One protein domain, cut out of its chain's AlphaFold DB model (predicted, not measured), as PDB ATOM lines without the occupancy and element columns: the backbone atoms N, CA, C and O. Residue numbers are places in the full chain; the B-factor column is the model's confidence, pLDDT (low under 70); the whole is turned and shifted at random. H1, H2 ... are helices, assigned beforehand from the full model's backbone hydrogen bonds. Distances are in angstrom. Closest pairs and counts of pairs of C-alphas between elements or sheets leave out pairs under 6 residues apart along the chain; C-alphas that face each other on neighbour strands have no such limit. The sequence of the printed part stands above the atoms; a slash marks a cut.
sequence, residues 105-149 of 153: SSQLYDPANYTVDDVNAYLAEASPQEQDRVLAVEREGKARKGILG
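What this domain is: This is residues 105 to 149 of the 153 residues of an uncharacterized protein of Rhodococcus aetherivorans (UniProt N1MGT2). Two helices, H1 and H2, run side by side in opposite ways, loosely paired and joined by a tight turn. Residues 105 to 110 run lengthwise beside the pair, and residues 141 to 147 fold back from the last residue of H2 toward the first residues of H1. The printed part has 45 residues, with H1 then H2 and no named strand: all helix. It is compact, with a radius of gyration of the C-alphas of 9.9 A, and elongated, spanning 29 by 19 by 18 A.

Where its parts are: H1, residues 116 to 125, begins at C-alpha 116 (208.046, 172.914, 197.141) and is 14.8 A long from first to last C-alpha. H2, residues 128 to 140, is 18.6 A long and ends at C-alpha 140 (207.088, 181.079, 183.571).

How they stand to each other: H1 and H2 are close but not clearly touching; their closest C-alphas, those of Leu 123 and Gln 131, are 5.9 A apart. They run opposite ways at a shallow tilt of 23 degrees. Every O i to N i+4 pair is within hydrogen-bond range in H2, and 5 of 6 in H1.

The domain as a whole: The two C-alphas farthest apart, of Ser 105 and Gly 149, are 30.4 A apart. The printed part has no cut. Residues 105 to 107 and 141 to 149 have pLDDT under 70.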
ATOM      1  N   SER A 105     188.757 186.513 197.527       53.00
ATOM      2  CA  SER A 105     189.804 186.935 196.638       53.00
ATOM      3  C   SER A 105     191.054 187.366 197.408       53.00
ATOM      4  O   SER A 105     191.007 188.241 198.271       53.00
ATOM      5  N   SER A 106     192.194 186.923 196.879       50.06
ATOM      6  CA  SER A 106     193.342 187.786 196.566       50.06
ATOM      7  C   SER A 106     194.346 188.126 197.669       50.06
ATOM      8  O   SER A 106     194.878 189.233 197.710       50.06
ATOM      9  N   GLN A 107     194.795 187.132 198.428       57.16
ATOM     10  CA  GLN A 107     196.252 187.008 198.487       57.16
ATOM     11  C   GLN A 107     196.651 186.197 197.267       57.16
ATOM     12  O   GLN A 107     196.411 184.996 197.204       57.16
ATOM     13  N   LEU A 108     197.151 186.892 196.242       70.19
ATOM     14  CA  LEU A 108     197.742 186.260 195.072       70.19
ATOM     15  C   LEU A 108     198.833 185.322 195.601       70.19
ATOM     16  O   LEU A 108     199.884 185.799 196.026       70.19
ATOM     17  N   TYR A 109     198.553 184.018 195.656       76.62
ATOM     18  CA  TYR A 109     199.540 183.047 196.104       76.62
ATOM     19  C   TYR A 109     200.698 183.119 195.112       76.62
ATOM     20  O   TYR A 109     200.529 182.789 193.933       76.62
ATOM     21  N   ASP A 110     201.816 183.674 195.574       80.56
ATOM     22  CA  ASP A 110     203.055 183.785 194.820       80.56
ATOM     23  C   ASP A 110     203.941 182.606 195.222       80.56
ATOM     24  O   ASP A 110     204.574 182.654 196.285       80.56
ATOM     25  N   PRO A 111     203.994 181.539 194.404       80.12
ATOM     26  CA  PRO A 111     204.731 180.336 194.759       80.12
ATOM     27  C   PRO A 111     206.245 180.600 194.853       80.12
ATOM     28  O   PRO A 111     206.978 179.818 195.466       80.12
ATOM     29  N   ALA A 112     206.731 181.756 194.367       80.88
ATOM     30  CA  ALA A 112     208.114 182.177 194.549       80.88
ATOM     31  C   ALA A 112     208.508 182.320 196.034       80.88
ATOM     32  O   ALA A 112     209.670 182.079 196.369       80.88
ATOM     33  N   ASN A 113     207.559 182.629 196.926       83.38
ATOM     34  CA  ASN A 113     207.821 182.866 198.351       83.38
ATOM     35  C   ASN A 113     207.666 181.621 199.244       83.38
ATOM     36  O   ASN A 113     207.866 181.719 200.454       83.38
ATOM     37  N   TYR A 114     207.341 180.459 198.672       85.56
ATOM     38  CA  TYR A 114     207.049 179.229 199.417       85.56
ATOM     39  C   TYR A 114     207.983 178.082 199.027       85.56
ATOM     40  O   TYR A 114     208.655 178.137 197.992       85.56
ATOM     41  N   THR A 115     208.080 177.040 199.857       88.25
ATOM     42  CA  THR A 115     208.851 175.833 199.517       88.25
ATOM     43  C   THR A 115     208.055 174.906 198.594       88.25
ATOM     44  O   THR A 115     206.855 175.067 198.408       88.25
ATOM     45  N   VAL A 116     208.720 173.910 197.998       84.31
ATOM     46  CA  VAL A 116     208.046 172.914 197.141       84.31
ATOM     47  C   VAL A 116     206.978 172.136 197.918       84.31
ATOM     48  O   VAL A 116     205.925 171.830 197.365       84.31
ATOM     49  N   ASP A 117     207.233 171.829 199.189       85.38
ATOM     50  CA  ASP A 117     206.288 171.092 200.029       85.38
ATOM     51  C   ASP A 117     205.055 171.940 200.362       85.38
ATOM     52  O   ASP A 117     203.937 171.441 200.261       85.38
ATOM     53  N   ASP A 118     205.243 173.234 200.639       85.06
ATOM     54  CA  ASP A 118     204.141 174.177 200.871       85.06
ATOM     55  C   ASP A 118     203.263 174.339 199.622       85.06
ATOM     56  O   ASP A 118     202.037 174.332 199.718       85.06
ATOM     57  N   VAL A 119     203.882 174.441 198.439       85.88
ATOM     58  CA  VAL A 119     203.158 174.542 197.163       85.88
ATOM     59  C   VAL A 119     202.383 173.253 196.885       85.88
ATOM     60  O   VAL A 119     201.230 173.310 196.471       85.88
ATOM     61  N   ASN A 120     202.964 172.080 197.150       86.12
ATOM     62  CA  ASN A 120     202.266 170.803 196.977       86.12
ATOM     63  C   ASN A 120     201.092 170.640 197.952       86.12
ATOM     64  O   ASN A 120     200.042 170.141 197.550       86.12
ATOM     65  N   ALA A 121     201.259 171.056 199.212       88.44
ATOM     66  CA  ALA A 121     200.185 171.056 200.199       88.44
ATOM     67  C   ALA A 121     199.051 172.003 199.775       88.44
ATOM     68  O   ALA A 121     197.889 171.612 199.793       88.44
ATOM     69  N   TYR A 122     199.396 173.200 199.294       86.81
ATOM     70  CA  TYR A 122     198.433 174.159 198.760       86.81
ATOM     71  C   TYR A 122     197.670 173.607 197.547       86.81
ATOM     72  O   TYR A 122     196.443 173.664 197.499       86.81
ATOM     73  N   LEU A 123     198.373 173.008 196.581       87.00
ATOM     74  CA  LEU A 123     197.755 172.438 195.382       87.00
ATOM     75  C   LEU A 123     196.817 171.265 195.695       87.00
ATOM     76  O   LEU A 123     195.852 171.069 194.960       87.00
ATOM     77  N   ALA A 124     197.063 170.507 196.768       88.44
ATOM     78  CA  ALA A 124     196.202 169.394 197.171       88.44
ATOM     79  C   ALA A 124     194.796 169.845 197.612       88.44
ATOM     80  O   ALA A 124     193.844 169.077 197.475       88.44
ATOM     81  N   GLU A 125     194.668 171.078 198.109       86.38
ATOM     82  CA  GLU A 125     193.408 171.659 198.595       86.38
ATOM     83  C   GLU A 125     192.829 172.724 197.643       86.38
ATOM     84  O   GLU A 125     191.665 173.107 197.765       86.38
ATOM     85  N   ALA A 126     193.620 173.199 196.676       85.19
ATOM     86  CA  ALA A 126     193.224 174.231 195.723       85.19
ATOM     87  C   ALA A 126     192.203 173.743 194.678       85.19
ATOM     88  O   ALA A 126     192.142 172.569 194.309       85.19
ATOM     89  N   SER A 127     191.423 174.685 194.140       86.94
ATOM     90  CA  SER A 127     190.504 174.416 193.031       86.94
ATOM     91  C   SER A 127     191.267 174.140 191.723       86.94
ATOM     92  O   SER A 127     192.382 174.638 191.554       86.94
ATOM     93  N   PRO A 128     190.672 173.428 190.743       84.38
ATOM     94  CA  PRO A 128     191.344 173.138 189.470       84.38
ATOM     95  C   PRO A 128     191.829 174.394 188.727       84.38
ATOM     96  O   PRO A 128     192.915 174.412 188.161       84.38
ATOM     97  N   GLN A 129     191.047 175.475 188.782       81.25
ATOM     98  CA  GLN A 129     191.389 176.749 188.139       81.25
ATOM     99  C   GLN A 129     192.608 177.416 188.793       81.25
ATOM    100  O   GLN A 129     193.437 178.011 188.106       81.25
ATOM    101  N   GLU A 130     192.731 177.303 190.116       82.88
ATOM    102  CA  GLU A 130     193.861 177.853 190.861       82.88
ATOM    103  C   GLU A 130     195.124 177.000 190.681       82.88
ATOM    104  O   GLU A 130     196.218 177.543 190.523       82.88
ATOM    105  N   GLN A 131     194.974 175.673 190.600       88.06
ATOM    106  CA  GLN A 131     196.069 174.764 190.253       88.06
ATOM    107  C   GLN A 131     196.677 175.122 188.890       88.06
ATOM    108  O   GLN A 131     197.895 175.277 188.786       88.06
ATOM    109  N   ASP A 132     195.843 175.327 187.866       84.75
ATOM    110  CA  ASP A 132     196.300 175.707 186.523       84.75
ATOM    111  C   ASP A 132     197.052 177.046 186.525       84.75
ATOM    112  O   ASP A 132     198.095 177.181 185.876       84.75
ATOM    113  N   ARG A 133     196.568 178.028 187.300       85.00
ATOM    114  CA  ARG A 133     197.213 179.339 187.463       85.00
ATOM    115  C   ARG A 133     198.594 179.213 188.106       85.00
ATOM    116  O   ARG A 133     199.566 179.744 187.571       85.00
ATOM    117  N   VAL A 134     198.693 178.508 189.235       83.81
ATOM    118  CA  VAL A 134     199.957 178.328 189.970       83.81
ATOM    119  C   VAL A 134     200.966 177.541 189.130       83.81
ATOM    120  O   VAL A 134     202.131 177.929 189.052       83.81
ATOM    121  N   LEU A 135     200.523 176.497 188.421       83.94
ATOM    122  CA  LEU A 135     201.373 175.725 187.511       83.94
ATOM    123  C   LEU A 135     201.862 176.550 186.310       83.94
ATOM    124  O   LEU A 135     202.992 176.352 185.856       83.94
ATOM    125  N   ALA A 136     201.045 177.471 185.787       83.62
ATOM    126  CA  ALA A 136     201.460 178.387 184.727       83.62
ATOM    127  C   ALA A 136     202.540 179.370 185.214       83.62
ATOM    128  O   ALA A 136     203.569 179.515 184.554       83.62
ATOM    129  N   VAL A 137     202.362 179.960 186.402       82.12
ATOM    130  CA  VAL A 137     203.346 180.872 187.015       82.12
ATOM    131  C   VAL A 137     204.668 180.155 187.317       82.12
ATOM    132  O   VAL A 137     205.734 180.673 186.990       82.12
ATOM    133  N   GLU A 138     204.626 178.935 187.858       80.19
ATOM    134  CA  GLU A 138     205.822 178.103 188.079       80.19
ATOM    135  C   GLU A 138     206.567 177.777 186.770       80.19
ATOM    136  O   GLU A 138     207.802 177.725 186.732       80.19
ATOM    137  N   ARG A 139     205.830 177.596 185.664       79.94
ATOM    138  CA  ARG A 139     206.412 177.354 184.334       79.94
ATOM    139  C   ARG A 139     207.107 178.602 183.780       79.94
ATOM    140  O   ARG A 139     208.167 178.476 183.168       79.94
ATOM    141  N   GLU A 140     206.544 179.786 184.014       76.19
ATOM    142  CA  GLU A 140     207.088 181.079 183.571       76.19
ATOM    143  C   GLU A 140     208.259 181.573 184.448       76.19
ATOM    144  O   GLU A 140     209.194 182.198 183.945       76.19
ATOM    145  N   GLY A 141     208.268 181.231 185.741       67.44
ATOM    146  CA  GLY A 141     209.224 181.711 186.749       67.44
ATOM    147  C   GLY A 141     210.630 181.085 186.760       67.44
ATOM    148  O   GLY A 141     211.400 181.383 187.668       67.44
ATOM    149  N   LYS A 142     211.014 180.266 185.765       56.59
ATOM    150  CA  LYS A 142     212.218 179.389 185.753       56.59
ATOM    151  C   LYS A 142     212.135 178.232 186.764       56.59
ATOM    152  O   LYS A 142     212.795 178.242 187.799       56.59
ATOM    153  N   ALA A 143     211.366 177.210 186.389       54.94
ATOM    154  CA  ALA A 143     211.215 175.893 187.018       54.94
ATOM    155  C   ALA A 143     212.276 175.505 188.069       54.94
ATOM    156  O   ALA A 143     213.430 175.184 187.752       54.94
ATOM    157  N   ARG A 144     211.846 175.400 189.332       60.88
ATOM    158  CA  ARG A 144     212.581 174.636 190.345       60.88
ATOM    159  C   ARG A 144     212.507 173.165 189.940       60.88
ATOM    160  O   ARG A 144     211.419 172.612 189.812       60.88
ATOM    161  N   LYS A 145     213.658 172.512 189.750       57.31
ATOM    162  CA  LYS A 145     213.782 171.124 189.247       57.31
ATOM    163  C   LYS A 145     212.966 170.045 190.001       57.31
ATOM    164  O   LYS A 145     212.942 168.913 189.539       57.31
ATOM    165  N   GLY A 146     212.325 170.356 191.130       57.19
ATOM    166  CA  GLY A 146     211.593 169.395 191.962       57.19
ATOM    167  C   GLY A 146     210.098 169.207 191.656       57.19
ATOM    168  O   GLY A 146     209.575 168.150 191.987       57.19
ATOM    169  N   ILE A 147     209.397 170.173 191.041       59.22
ATOM    170  CA  ILE A 147     207.916 170.124 190.947       59.22
ATOM    171  C   ILE A 147     207.420 169.314 189.738       59.22
ATOM    172  O   ILE A 147     206.443 168.580 189.837       59.22
ATOM    173  N   LEU A 148     208.125 169.372 188.606       59.12
ATOM    174  CA  LEU A 148     207.717 168.705 187.358       59.12
ATOM    175  C   LEU A 148     208.164 167.233 187.249       59.12
ATOM    176  O   LEU A 148     207.931 166.603 186.226       59.12
ATOM    177  N   GLY A 149     208.831 166.689 188.273       55.59
ATOM    178  CA  GLY A 149     209.498 165.382 188.213       55.59
ATOM    179  C   GLY A 149     208.700 164.183 188.734       55.59
ATOM    180  O   GLY A 149     209.243 163.082 188.749       55.59
TER     181      GLY A 149